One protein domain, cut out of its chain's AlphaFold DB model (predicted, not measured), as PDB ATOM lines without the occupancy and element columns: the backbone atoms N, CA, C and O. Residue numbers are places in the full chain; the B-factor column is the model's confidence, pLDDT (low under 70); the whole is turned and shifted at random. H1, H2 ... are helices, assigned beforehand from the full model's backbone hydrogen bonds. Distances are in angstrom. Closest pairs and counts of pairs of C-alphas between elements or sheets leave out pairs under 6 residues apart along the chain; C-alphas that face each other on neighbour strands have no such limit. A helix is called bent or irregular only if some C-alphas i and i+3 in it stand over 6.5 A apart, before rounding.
ATOM      1  N   VAL A 510       7.982  92.819  34.159       75.50
ATOM      2  CA  VAL A 510       9.366  92.851  34.669       75.50
ATOM      3  C   VAL A 510      10.362  93.021  33.520       75.50
ATOM      4  O   VAL A 510      11.332  93.773  33.638       75.50
ATOM      5  N   SER A 511      10.113  92.353  32.391       71.62
ATOM      6  CA  SER A 511      11.002  92.399  31.230       71.62
ATOM      7  C   SER A 511      11.024  93.784  30.587       71.62
ATOM      8  O   SER A 511      12.100  94.293  30.267       71.62
ATOM      9  N   THR A 512       9.858  94.408  30.419       73.06
ATOM     10  CA  THR A 512       9.711  95.697  29.726       73.06
ATOM     11  C   THR A 512       9.965  96.897  30.627       73.06
ATOM     12  O   THR A 512      10.612  97.847  30.194       73.06
ATOM     13  N   ASP A 513       9.515  96.857  31.879       75.62
ATOM     14  CA  ASP A 513       9.454  98.043  32.740       75.62
ATOM     15  C   ASP A 513      10.685  98.164  33.645       75.62
ATOM     16  O   ASP A 513      10.967  99.240  34.173       75.62
ATOM     17  N   ILE A 514      11.431  97.068  33.826       77.81
ATOM     18  CA  ILE A 514      12.572  97.007  34.751       77.81
ATOM     19  C   ILE A 514      13.830  96.540  34.027       77.81
ATOM     20  O   ILE A 514      14.830  97.262  33.988       77.81
ATOM     21  N   ILE A 515      13.794  95.343  33.433       78.31
ATOM     22  CA  ILE A 515      14.982  94.740  32.817       78.31
ATOM     23  C   ILE A 515      15.418  95.540  31.589       78.31
ATOM     24  O   ILE A 515      16.613  95.769  31.436       78.31
ATOM     25  N   LEU A 516      14.498  95.996  30.734       80.00
ATOM     26  CA  LEU A 516      14.848  96.749  29.525       80.00
ATOM     27  C   LEU A 516      15.489  98.122  29.836       80.00
ATOM     28  O   LEU A 516      16.583  98.367  29.321       80.00
ATOM     29  N   PRO A 517      14.921  98.993  30.694       81.94
ATOM     30  CA  PRO A 517      15.600 100.220  31.117       81.94
ATOM     31  C   PRO A 517      16.928  99.947  31.830       81.94
ATOM     32  O   PRO A 517      17.924 100.617  31.558       81.94
ATOM     33  N   GLY A 518      16.973  98.926  32.695       81.56
ATOM     34  CA  GLY A 518      18.198  98.514  33.379       81.56
ATOM     35  C   GLY A 518      19.281  98.033  32.411       81.56
ATOM     36  O   GLY A 518      20.448  98.374  32.573       81.56
ATOM     37  N   LEU A 519      18.902  97.298  31.367       82.38
ATOM     38  CA  LEU A 519      19.790  96.862  30.293       82.38
ATOM     39  C   LEU A 519      20.367  98.051  29.530       82.38
ATOM     40  O   LEU A 519      21.570  98.079  29.291       82.38
ATOM     41  N   ILE A 520      19.529  99.025  29.169       85.06
ATOM     42  CA  ILE A 520      19.973 100.246  28.486       85.06
ATOM     43  C   ILE A 520      20.975 100.993  29.368       85.06
ATOM     44  O   ILE A 520      22.076 101.284  28.912       85.06
ATOM     45  N   PHE A 521      20.655 101.207  30.645       85.62
ATOM     46  CA  PHE A 521      21.567 101.852  31.591       85.62
ATOM     47  C   PHE A 521      22.887 101.086  31.742       85.62
ATOM     48  O   PHE A 521      23.964 101.677  31.688       85.62
ATOM     49  N   VAL A 522      22.841  99.757  31.879       85.50
ATOM     50  CA  VAL A 522      24.058  98.943  31.973       85.50
ATOM     51  C   VAL A 522      24.895  99.062  30.702       85.50
ATOM     52  O   VAL A 522      26.108  99.195  30.804       85.50
ATOM     53  N   LEU A 523      24.282  99.032  29.520       84.44
ATOM     54  CA  LEU A 523      25.000  99.086  28.245       84.44
ATOM     55  C   LEU A 523      25.450 100.491  27.836       84.44
ATOM     56  O   LEU A 523      26.317 100.593  26.978       84.44
ATOM     57  N   GLN A 524      24.884 101.556  28.402       86.31
ATOM     58  CA  GLN A 524      25.239 102.934  28.044       86.31
ATOM     59  C   GLN A 524      26.102 103.616  29.106       86.31
ATOM     60  O   GLN A 524      27.041 104.322  28.766       86.31
ATOM     61  N   GLU A 525      25.850 103.354  30.388       86.50
ATOM     62  CA  GLU A 525      26.496 104.085  31.483       86.50
ATOM     63  C   GLU A 525      27.503 103.231  32.251       86.50
ATOM     64  O   GLU A 525      28.564 103.720  32.642       86.50
ATOM     65  N   VAL A 526      27.198 101.951  32.476       88.06
ATOM     66  CA  VAL A 526      28.028 101.087  33.332       88.06
ATOM     67  C   VAL A 526      29.126 100.410  32.528       88.06
ATOM     68  O   VAL A 526      30.307 100.597  32.803       88.06
ATOM     69  N   PHE A 527      28.742  99.597  31.548       85.56
ATOM     70  CA  PHE A 527      29.637  98.718  30.814       85.56
ATOM     71  C   PHE A 527      30.726  99.487  30.054       85.56
ATOM     72  O   PHE A 527      31.885  99.190  30.312       85.56
ATOM     73  N   PRO A 528      30.442 100.510  29.227       85.75
ATOM     74  CA  PRO A 528      31.505 101.212  28.501       85.75
ATOM     75  C   PRO A 528      32.444 102.027  29.413       85.75
ATOM     76  O   PRO A 528      33.588 102.290  29.040       85.75
ATOM     77  N   ASN A 529      32.008 102.373  30.630       86.62
ATOM     78  CA  ASN A 529      32.789 103.171  31.580       86.62
ATOM     79  C   ASN A 529      33.449 102.349  32.700       86.62
ATOM     80  O   ASN A 529      34.222 102.902  33.490       86.62
ATOM     81  N   VAL A 530      33.195 101.037  32.783       84.25
ATOM     82  CA  VAL A 530      33.596 100.207  33.930       84.25
ATOM     83  C   VAL A 530      35.117 100.182  34.128       84.25
ATOM     84  O   VAL A 530      35.572 100.153  35.272       84.25
ATOM     85  N   TYR A 531      35.946 100.264  33.081       74.94
ATOM     86  CA  TYR A 531      37.399 100.415  33.270       74.94
ATOM     87  C   TYR A 531      37.841 101.797  33.766       74.94
ATOM     88  O   TYR A 531      38.904 101.880  34.387       74.94
ATOM     89  N   GLY A 532      37.076 102.854  33.492       77.69
ATOM     90  CA  GLY A 532      37.421 104.239  33.834       77.69
ATOM     91  C   GLY A 532      37.145 104.611  35.292       77.69
ATOM     92  O   GLY A 532      37.689 105.595  35.796       77.69
ATOM     93  N   TRP A 533      36.324 103.828  35.992       86.00
ATOM     94  CA  TRP A 533      35.972 104.093  37.385       86.00
ATOM     95  C   TRP A 533      37.124 103.810  38.357       86.00
ATOM     96  O   TRP A 533      37.981 102.947  38.143       86.00
ATOM     97  N   ARG A 534      37.125 104.545  39.474       83.00
ATOM     98  CA  ARG A 534      38.064 104.344  40.581       83.00
ATOM     99  C   ARG A 534      37.484 103.315  41.544       83.00
ATOM    100  O   ARG A 534      36.436 103.548  42.131       83.00
ATOM    101  N   TYR A 535      38.186 102.200  41.711       80.00
ATOM    102  CA  TYR A 535      37.779 101.112  42.597       80.00
ATOM    103  C   TYR A 535      38.653 101.060  43.836       80.00
ATOM    104  O   TYR A 535      39.861 101.285  43.749       80.00
ATOM    105  N   SER A 536      38.059 100.660  44.958       77.69
ATOM    106  CA  SER A 536      38.808 100.407  46.193       77.69
ATOM    107  C   SER A 536      39.663  99.142  46.068       77.69
ATOM    108  O   SER A 536      40.737  99.047  46.654       77.69
ATOM    109  N   ASN A 537      39.206  98.160  45.280       72.25
ATOM    110  CA  ASN A 537      39.924  96.911  45.031       72.25
ATOM    111  C   ASN A 537      39.764  96.441  43.573       72.25
ATOM    112  O   ASN A 537      38.698  96.542  42.966       72.25
ATOM    113  N   ARG A 538      40.808  95.819  43.011       67.94
ATOM    114  CA  ARG A 538      40.771  95.163  41.692       67.94
ATOM    115  C   ARG A 538      39.719  94.047  41.606       67.94
ATOM    116  O   ARG A 538      39.205  93.787  40.516       67.94
ATOM    117  N   THR A 539      39.400  93.388  42.721       72.00
ATOM    118  CA  THR A 539      38.366  92.338  42.788       72.00
ATOM    119  C   THR A 539      36.964  92.895  42.559       72.00
ATOM    120  O   THR A 539      36.158  92.255  41.888       72.00
ATOM    121  N   GLU A 540      36.694  94.101  43.053       75.31
ATOM    122  CA  GLU A 540      35.412  94.790  42.885       75.31
ATOM    123  C   GLU A 540      35.158  95.102  41.409       75.31
ATOM    124  O   GLU A 540      34.152  94.665  40.849       75.31
ATOM    125  N   ARG A 541      36.152  95.704  40.740       81.00
ATOM    126  CA  ARG A 541      36.124  95.925  39.288       81.00
ATOM    127  C   ARG A 541      35.837  94.636  38.520       81.00
ATOM    128  O   ARG A 541      34.993  94.615  37.630       81.00
ATOM    129  N   ARG A 542      36.528  93.540  38.864       73.19
ATOM    130  CA  ARG A 542      36.317  92.235  38.214       73.19
ATOM    131  C   ARG A 542      34.897  91.723  38.440       73.19
ATOM    132  O   ARG A 542      34.312  91.189  37.508       73.19
ATOM    133  N   SER A 543      34.366  91.853  39.653       78.56
ATOM    134  CA  SER A 543      33.016  91.386  39.971       78.56
ATOM    135  C   SER A 543      31.964  92.127  39.153       78.56
ATOM    136  O   SER A 543      31.056  91.487  38.634       78.56
ATOM    137  N   ILE A 544      32.113  93.442  38.982       81.50
ATOM    138  CA  ILE A 544      31.187  94.253  38.183       81.50
ATOM    139  C   ILE A 544      31.272  93.864  36.705       81.50
ATOM    140  O   ILE A 544      30.247  93.543  36.112       81.50
ATOM    141  N   ILE A 545      32.483  93.770  36.142       81.69
ATOM    142  CA  ILE A 545      32.686  93.324  34.752       81.69
ATOM    143  C   ILE A 545      32.079  91.935  34.521       81.69
ATOM    144  O   ILE A 545      31.379  91.727  33.533       81.69
ATOM    145  N   GLN A 546      32.324  90.990  35.435       80.06
ATOM    146  CA  GLN A 546      31.787  89.634  35.336       80.06
ATOM    147  C   GLN A 546      30.258  89.645  35.365       80.06
ATOM    148  O   GLN A 546      29.638  89.029  34.510       80.06
ATOM    149  N   ARG A 547      29.644  90.399  36.284       80.06
ATOM    150  CA  ARG A 547      28.181  90.519  36.373       80.06
ATOM    151  C   ARG A 547      27.574  91.126  35.109       80.06
ATOM    152  O   ARG A 547      26.548  90.635  34.653       80.06
ATOM    153  N   CYS A 548      28.202  92.150  34.527       83.31
ATOM    154  CA  CYS A 548      27.775  92.704  33.241       83.31
ATOM    155  C   CYS A 548      27.856  91.647  32.131       83.31
ATOM    156  O   CYS A 548      26.894  91.466  31.391       83.31
ATOM    157  N   ALA A 549      28.973  90.919  32.040       80.06
ATOM    158  CA  ALA A 549      29.171  89.882  31.030       80.06
ATOM    159  C   ALA A 549      28.190  88.707  31.184       80.06
ATOM    160  O   ALA A 549      27.631  88.252  30.187       80.06
ATOM    161  N   ASP A 550      27.942  88.249  32.413       75.94
ATOM    162  CA  ASP A 550      26.980  87.186  32.719       75.94
ATOM    163  C   ASP A 550      25.559  87.622  32.342       75.94
ATOM    164  O   ASP A 550      24.834  86.873  31.689       75.94
ATOM    165  N   PHE A 551      25.177  88.857  32.685       79.19
ATOM    166  CA  PHE A 551      23.872  89.423  32.347       79.19
ATOM    167  C   PHE A 551      23.667  89.534  30.830       79.19
ATOM    168  O   PHE A 551      22.654  89.068  30.307       79.19
ATOM    169  N   ILE A 552      24.654  90.072  30.108       80.31
ATOM    170  CA  ILE A 552      24.642  90.150  28.640       80.31
ATOM    171  C   ILE A 552      24.542  88.746  28.028       80.31
ATOM    172  O   ILE A 552      23.731  88.505  27.135       80.31
ATOM    173  N   THR A 553      25.341  87.799  28.522       78.38
ATOM    174  CA  THR A 553      25.382  86.422  28.013       78.38
ATOM    175  C   THR A 553      24.050  85.718  28.226       78.38
ATOM    176  O   THR A 553      23.529  85.120  27.289       78.38
ATOM    177  N   MET A 554      23.457  85.846  29.413       74.69
ATOM    178  CA  MET A 554      22.133  85.312  29.731       74.69
ATOM    179  C   MET A 554      21.068  85.843  28.757       74.69
ATOM    180  O   MET A 554      20.292  85.062  28.206       74.69
ATOM    181  N   LEU A 555      21.061  87.152  28.483       74.50
ATOM    182  CA  LEU A 555      20.118  87.763  27.537       74.50
ATOM    183  C   LEU A 555      20.315  87.267  26.096       74.50
ATOM    184  O   LEU A 555      19.341  87.068  25.370       74.50
ATOM    185  N   LEU A 556      21.560  87.037  25.675       74.38
ATOM    186  CA  LEU A 556      21.873  86.539  24.333       74.38
ATOM    187  C   LEU A 556      21.590  85.033  24.172       74.38
ATOM    188  O   LEU A 556      21.147  84.613  23.095       74.38
ATOM    189  N   GLN A 557      21.827  84.236  25.221       70.19
ATOM    190  CA  GLN A 557      21.706  82.770  25.239       70.19
ATOM    191  C   GLN A 557      20.279  82.246  25.447       70.19
ATOM    192  O   GLN A 557      20.037  81.075  25.155       70.19
ATOM    193  N   ASN A 558      19.316  83.085  25.847       63.41
ATOM    194  CA  ASN A 558      17.882  82.750  25.913       63.41
ATOM    195  C   ASN A 558      17.236  82.571  24.513       63.41
ATOM    196  O   ASN A 558      16.165  83.088  24.209       63.41
ATOM    197  N   VAL A 559      17.885  81.796  23.640       49.12
ATOM    198  CA  VAL A 559      17.537  81.511  22.234       49.12
ATOM    199  C   VAL A 559      16.220  80.726  22.095       49.12
ATOM    200  O   VAL A 559      15.715  80.570  20.990       49.12
ATOM    201  N   LYS A 560      15.623  80.271  23.204       47.06
ATOM    202  CA  LYS A 560      14.362  79.514  23.233       47.06
ATOM    203  C   LYS A 560      13.211  80.240  23.948       47.06
ATOM    204  O   LYS A 560      12.369  79.576  24.545       47.06
ATOM    205  N   ALA A 561      13.155  81.572  23.920       46.91
ATOM    206  CA  ALA A 561      11.971  82.302  24.386       46.91
ATOM    207  C   ALA A 561      11.059  82.665  23.190       46.91
ATOM    208  O   ALA A 561      11.497  83.421  22.324       46.91
ATOM    209  N   PRO A 562       9.814  82.153  23.117       53.16
ATOM    210  CA  PRO A 562       8.850  82.478  22.060       53.16
ATOM    211  C   PRO A 562       8.139  83.836  22.254       53.16
ATOM    212  O   PRO A 562       7.266  84.175  21.464       53.16
ATOM    213  N   ASN A 563       8.501  84.616  23.283       64.56
ATOM    214  CA  ASN A 563       7.764  85.814  23.700       64.56
ATOM    215  C   ASN A 563       8.390  87.098  23.112       64.56
ATOM    216  O   ASN A 563       9.615  87.270  23.145       64.56
ATOM    217  N   GLU A 564       7.558  88.031  22.630       69.00
ATOM    218  CA  GLU A 564       7.981  89.293  21.989       69.00
ATOM    219  C   GLU A 564       8.890  90.152  22.887       69.00
ATOM    220  O   GLU A 564       9.888  90.710  22.421       69.00
ATOM    221  N   SER A 565       8.616  90.175  24.194       66.44
ATOM    222  CA  SER A 565       9.392  90.890  25.216       66.44
ATOM    223  C   SER A 565      10.855  90.417  25.297       66.44
ATOM    224  O   SER A 565      11.784  91.221  25.414       66.44
ATOM    225  N   GLY A 566      11.092  89.108  25.151       68.69
ATOM    226  CA  GLY A 566      12.441  88.527  25.131       68.69
ATOM    227  C   GLY A 566      13.202  88.849  23.841       68.69
ATOM    228  O   GLY A 566      14.398  89.152  23.872       68.69
ATOM    229  N   ALA A 567      12.501  88.854  22.702       74.56
ATOM    230  CA  ALA A 567      13.074  89.257  21.420       74.56
ATOM    231  C   ALA A 567      13.473  90.742  21.414       74.56
ATOM    232  O   ALA A 567      14.536  91.089  20.885       74.56
ATOM    233  N   LEU A 568      12.670  91.610  22.039       79.81
ATOM    234  CA  LEU A 568      12.973  93.031  22.204       79.81
ATOM    235  C   LEU A 568      14.241  93.248  23.038       79.81
ATOM    236  O   LEU A 568      15.160  93.922  22.573       79.81
ATOM    237  N   LEU A 569      14.340  92.623  24.217       77.94
ATOM    238  CA  LEU A 569      15.535  92.692  25.071       77.94
ATOM    239  C   LEU A 569      16.801  92.273  24.315       77.94
ATOM    240  O   LEU A 569      17.828  92.955  24.372       77.94
ATOM    241  N   LYS A 570      16.716  91.185  23.545       79.56
ATOM    242  CA  LYS A 570      17.835  90.689  22.741       79.56
ATOM    243  C   LYS A 570      18.237  91.667  21.638       79.56
ATOM    244  O   LYS A 570      19.425  91.950  21.489       79.56
ATOM    245  N   ARG A 571      17.275  92.198  20.874       82.44
ATOM    246  CA  ARG A 571      17.545  93.188  19.814       82.44
ATOM    247  C   ARG A 571      18.188  94.447  20.390       82.44
ATOM    248  O   ARG A 571      19.191  94.900  19.844       82.44
ATOM    249  N   THR A 572      17.673  94.952  21.508       84.56
ATOM    250  CA  THR A 572      18.239  96.111  22.211       84.56
ATOM    251  C   THR A 572      19.660  95.833  22.692       84.56
ATOM    252  O   THR A 572      20.542  96.668  22.488       84.56
ATOM    253  N   CYS A 573      19.916  94.651  23.266       85.50
ATOM    254  CA  CYS A 573      21.254  94.251  23.696       85.50
ATOM    255  C   CYS A 573      22.237  94.206  22.518       85.50
ATOM    256  O   CYS A 573      23.301  94.815  22.584       85.50
ATOM    257  N   VAL A 574      21.881  93.523  21.425       84.19
ATOM    258  CA  VAL A 574      22.740  93.405  20.233       84.19
ATOM    259  C   VAL A 574      23.018  94.777  19.626       84.19
ATOM    260  O   VAL A 574      24.170  95.089  19.343       84.19
ATOM    261  N   TYR A 575      21.992  95.615  19.472       85.31
ATOM    262  CA  TYR A 575      22.147  96.950  18.897       85.31
ATOM    263  C   TYR A 575      23.116  97.822  19.706       85.31
ATOM    264  O   TYR A 575      24.019  98.427  19.136       85.31
ATOM    265  N   ASN A 576      22.989  97.836  21.036       85.25
ATOM    266  CA  ASN A 576      23.880  98.622  21.892       85.25
ATOM    267  C   ASN A 576      25.305  98.043  21.948       85.25
ATOM    268  O   ASN A 576      26.263  98.805  22.024       85.25
ATOM    269  N   LEU A 577      25.484  96.719  21.870       83.44
ATOM    270  CA  LEU A 577      26.822  96.105  21.831       83.44
ATOM    271  C   LEU A 577      27.577  96.371  20.523       83.44
ATOM    272  O   LEU A 577      28.806  96.361  20.522       83.44
ATOM    273  N   LEU A 578      26.856  96.614  19.426       80.25
ATOM    274  CA  LEU A 578      27.443  97.030  18.150       80.25
ATOM    275  C   LEU A 578      27.911  98.495  18.161       80.25
ATOM    276  O   LEU A 578      28.605  98.913  17.236       80.25
ATOM    277  N   TYR A 579      27.566  99.269  19.193       82.12
ATOM    278  CA  TYR A 579      28.067 100.626  19.369       82.12
ATOM    279  C   TYR A 579      29.552 100.627  19.765       82.12
ATOM    280  O   TYR A 579      30.011  99.791  20.548       82.12
ATOM    281  N   THR A 580      30.309 101.588  19.230       74.88
ATOM    282  CA  THR A 580      31.781 101.623  19.266       74.88
ATOM    283  C   THR A 580      32.369 101.502  20.675       74.88
ATOM    284  O   THR A 580      33.341 100.778  20.876       74.88
ATOM    285  N   GLU A 581      31.782 102.172  21.665       79.81
ATOM    286  CA  GLU A 581      32.305 102.189  23.038       79.81
ATOM    287  C   GLU A 581      32.194 100.817  23.720       79.81
ATOM    288  O   GLU A 581      33.159 100.330  24.313       79.81
ATOM    289  N   ASN A 582      31.061 100.137  23.532       80.75
ATOM    290  CA  ASN A 582      30.835  98.788  24.049       80.75
ATOM    291  C   ASN A 582      31.728  97.749  23.365       80.75
ATOM    292  O   ASN A 582      32.257  96.848  24.022       80.75
ATOM    293  N   ALA A 583      31.954  97.895  22.057       76.31
ATOM    294  CA  ALA A 583      32.872  97.042  21.309       76.31
ATOM    295  C   ALA A 583      34.326  97.194  21.797       76.31
ATOM    296  O   ALA A 583      35.035  96.199  21.975       76.31
ATOM    297  N   ILE A 584      34.768  98.424  22.071       78.06
ATOM    298  CA  ILE A 584      36.097  98.698  22.635       78.06
ATOM    299  C   ILE A 584      36.235  98.074  24.027       78.06
ATOM    300  O   ILE A 584      37.272  97.480  24.336       78.06
ATOM    301  N   GLU A 585      35.205  98.163  24.865       79.19
ATOM    302  CA  GLU A 585      35.243  97.577  26.204       79.19
ATOM    303  C   GLU A 585      35.324  96.044  26.167       79.19
ATOM    304  O   GLU A 585      36.142  95.443  26.873       79.19
ATOM    305  N   LEU A 586      34.570  95.401  25.271       74.62
ATOM    306  CA  LEU A 586      34.690  93.965  25.004       74.62
ATOM    307  C   LEU A 586      36.113  93.586  24.574       74.62
ATOM    308  O   LEU A 586      36.677  92.619  25.090       74.62
ATOM    309  N   LEU A 587      36.737  94.372  23.692       70.12
ATOM    310  CA  LEU A 587      38.128  94.156  23.282       70.12
ATOM    311  C   LEU A 587      39.112  94.303  24.448       70.12
ATOM    312  O   LEU A 587      40.075  93.536  24.528       70.12
ATOM    313  N   LYS A 588      38.874  95.226  25.388       69.88
ATOM    314  CA  LYS A 588      39.677  95.340  26.617       69.88
ATOM    315  C   LYS A 588      39.495  94.128  27.533       69.88
ATOM    316  O   LYS A 588      40.470  93.632  28.086       69.88
ATOM    317  N   ILE A 589      38.280  93.596  27.677       66.88
ATOM    318  CA  ILE A 589      38.042  92.359  28.443       66.88
ATOM    319  C   ILE A 589      38.807  91.184  27.813       66.88
ATOM    320  O   ILE A 589      39.513  90.451  28.516       66.88
ATOM    321  N   ILE A 590      38.745  91.048  26.486       61.00
ATOM    322  CA  ILE A 590      39.482  90.024  25.732       61.00
ATOM    323  C   ILE A 590      40.998  90.211  25.895       61.00
ATOM    324  O   ILE A 590      41.728  89.238  26.119       61.00
ATOM    325  N   SER A 591      41.492  91.452  25.840       53.97
ATOM    326  CA  SER A 591      42.917  91.743  26.002       53.97
ATOM    327  C   SER A 591      43.406  91.423  27.417       53.97
ATOM    328  O   SER A 591      44.463  90.809  27.559       53.97
ATOM    329  N   ILE A 592      42.621  91.698  28.466       56.12
ATOM    330  CA  ILE A 592      42.944  91.289  29.843       56.12
ATOM    331  C   ILE A 592      42.961  89.765  29.988       56.12
ATOM    332  O   ILE A 592      43.845  89.234  30.665       56.12
ATOM    333  N   GLY A 593      42.049  89.047  29.328       50.88
ATOM    334  CA  GLY A 593      42.097  87.584  29.240       50.88
ATOM    335  C   GLY A 593      43.400  87.078  28.606       50.88
ATOM    336  O   GLY A 593      43.992  86.106  29.081       50.88
ATOM    337  N   LYS A 594      43.909  87.780  27.586       40.03
ATOM    338  CA  LYS A 594      45.197  87.492  26.936       40.03
ATOM    339  C   LYS A 594      46.384  87.790  27.866       40.03
ATOM    340  O   LYS A 594      47.232  86.920  28.052       40.03
ATOM    341  N   TYR A 595      46.404  88.947  28.535       34.78
ATOM    342  CA  TYR A 595      47.451  89.330  29.497       34.78
ATOM    343  C   TYR A 595      47.470  88.456  30.760       34.78
ATOM    344  O   TYR A 595      48.546  88.171  31.276       34.78
ATOM    345  N   ARG A 596      46.326  87.962  31.255       37.75
ATOM    346  CA  ARG A 596      46.280  87.011  32.385       37.75
ATOM    347  C   ARG A 596      46.708  85.600  31.998       37.75
ATOM    348  O   ARG A 596      47.438  84.979  32.764       37.75
ATOM    349  N   ASN A 597      46.349  85.121  30.806       35.72
ATOM    350  CA  ASN A 597      46.923  83.879  30.277       35.72
ATOM    351  C   ASN A 597      48.451  83.985  30.111       35.72
ATOM    352  O   ASN A 597      49.160  82.997  30.305       35.72
ATOM    353  N   LEU A 598      48.963  85.186  29.819       33.75
ATOM    354  CA  LEU A 598      50.394  85.460  29.684       33.75
ATOM    355  C   LEU A 598      51.125  85.697  31.025       33.75
ATOM    356  O   LEU A 598      52.246  85.220  31.150       33.75
ATOM    357  N   MET A 599      50.518  86.344  32.033       31.36
ATOM    358  CA  MET A 599      51.215  86.761  33.274       31.36
ATOM    359  C   MET A 599      50.639  86.226  34.597       31.36
ATOM    360  O   MET A 599      51.386  86.058  35.555       31.36
ATOM    361  N   PHE A 600      49.336  85.945  34.706       33.31
ATOM    362  CA  PHE A 600      48.700  85.629  35.993       33.31
ATOM    363  C   PHE A 600      47.600  84.580  35.831       33.31
ATOM    364  O   PHE A 600      46.412  84.897  35.733       33.31
ATOM    365  N   GLY A 601      48.013  83.315  35.829       32.88
ATOM    366  CA  GLY A 601      47.121  82.165  35.877       32.88
ATOM    367  C   GLY A 601      46.424  82.011  37.228       32.88
ATOM    368  O   GLY A 601      46.838  81.215  38.075       32.88
ATOM    369  N   VAL A 602      45.363  82.792  37.415       25.61
ATOM    370  CA  VAL A 602      44.388  82.639  38.496       25.61
ATOM    371  C   VAL A 602      43.046  82.261  37.875       25.61
ATOM    372  O   VAL A 602      42.263  83.130  37.477       25.61
ATOM    373  N   ILE A 603      42.821  80.952  37.799       28.88
ATOM    374  CA  ILE A 603      41.597  80.348  38.330       28.88
ATOM    375  C   ILE A 603      42.034  79.624  39.600       28.88
ATOM    376  O   ILE A 603      43.151  79.042  39.573       28.88
TER     377      ILE A 603
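What this domain is: This is residues 510 to 603 of the 603 residues of an uncharacterized protein of Operophtera brumata (winter moth) (UniProt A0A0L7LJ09). Two helices, H1 and H3, lie side by side and run the same way, and a third, H2, comes in at a slant to pack on H3 with its residues 552 to 556. The fourth, H4, turns off at a corner after H3 and leads away from this pair, and its residues 594 to 599 stick out with Phe 600. The printed part has 94 residues with four named helices, H1 to H4 in chain order, and no named strand; the class is all helix. It is only just compact, close to loose, with a radius of gyration of the C-alphas of 14.6 A, and elongated, spanning 45 by 26 by 23 A.

How they stand to each other: H1, residues 510 to 526, touches H3, residues 564 to 577, at a shallow tilt of 3 degrees, the same way; their closest C-alphas, those of Leu 516 and Leu 569, are 6.1 A apart. H2, residues 538 to 557, is close to H1 but not clearly touching, with the C-alphas of Val 522 and Cys 548 at 7.4 A. H2 touches H3 with residues 552 to 556 alone, at a steep tilt of 49 degrees, opposite ways; the closest C-alphas are those of Leu 556 and Lys 570, 6.0 A apart. H4, residues 580 to 599, is close to H3 but not clearly touching, with the C-alphas of Leu 577 and Ala 583 closest at 6.1 A; their lines are only just about perpendicular, at 72 degrees. H4 and H2 are near each other, with 7 pairs of C-alphas within 10 A. In H2, H3 and H4 every O i to N i+4 pair is within hydrogen-bond range; in H1 10 of 13 are.

Where its parts are: H1 begins at C-alpha 510, (9.366, 92.851, 34.669), and measures 20.4 A from first to last C-alpha. It is neither bent nor irregular, but only just: C-alphas 513 and 516 are 6.4 A apart. H2 measures 28.1 A and begins at C-alpha 538, (40.771, 95.163, 41.692). H3 measures 20.0 A. H4 measures 28.2 A and ends at C-alpha 599, (51.215, 86.761, 33.274).

The domain as a whole: The two C-alphas farthest apart, those of Glu 564 and Met 599, are 44.8 A apart. The printed part has no cut and ends at residue 603, the chain's last. The link from H1 to H2 is long, with 11 residues; H2 to H3 is short, with 6; H3 to H4 is tight, with 2. Residues 534 to 540, of which 538 to 540 belong to H2, stand free. The mean pLDDT of the printed part is 71.4; it is under 70 at residue 538, residues 558 to 566 and residues 588 to 603.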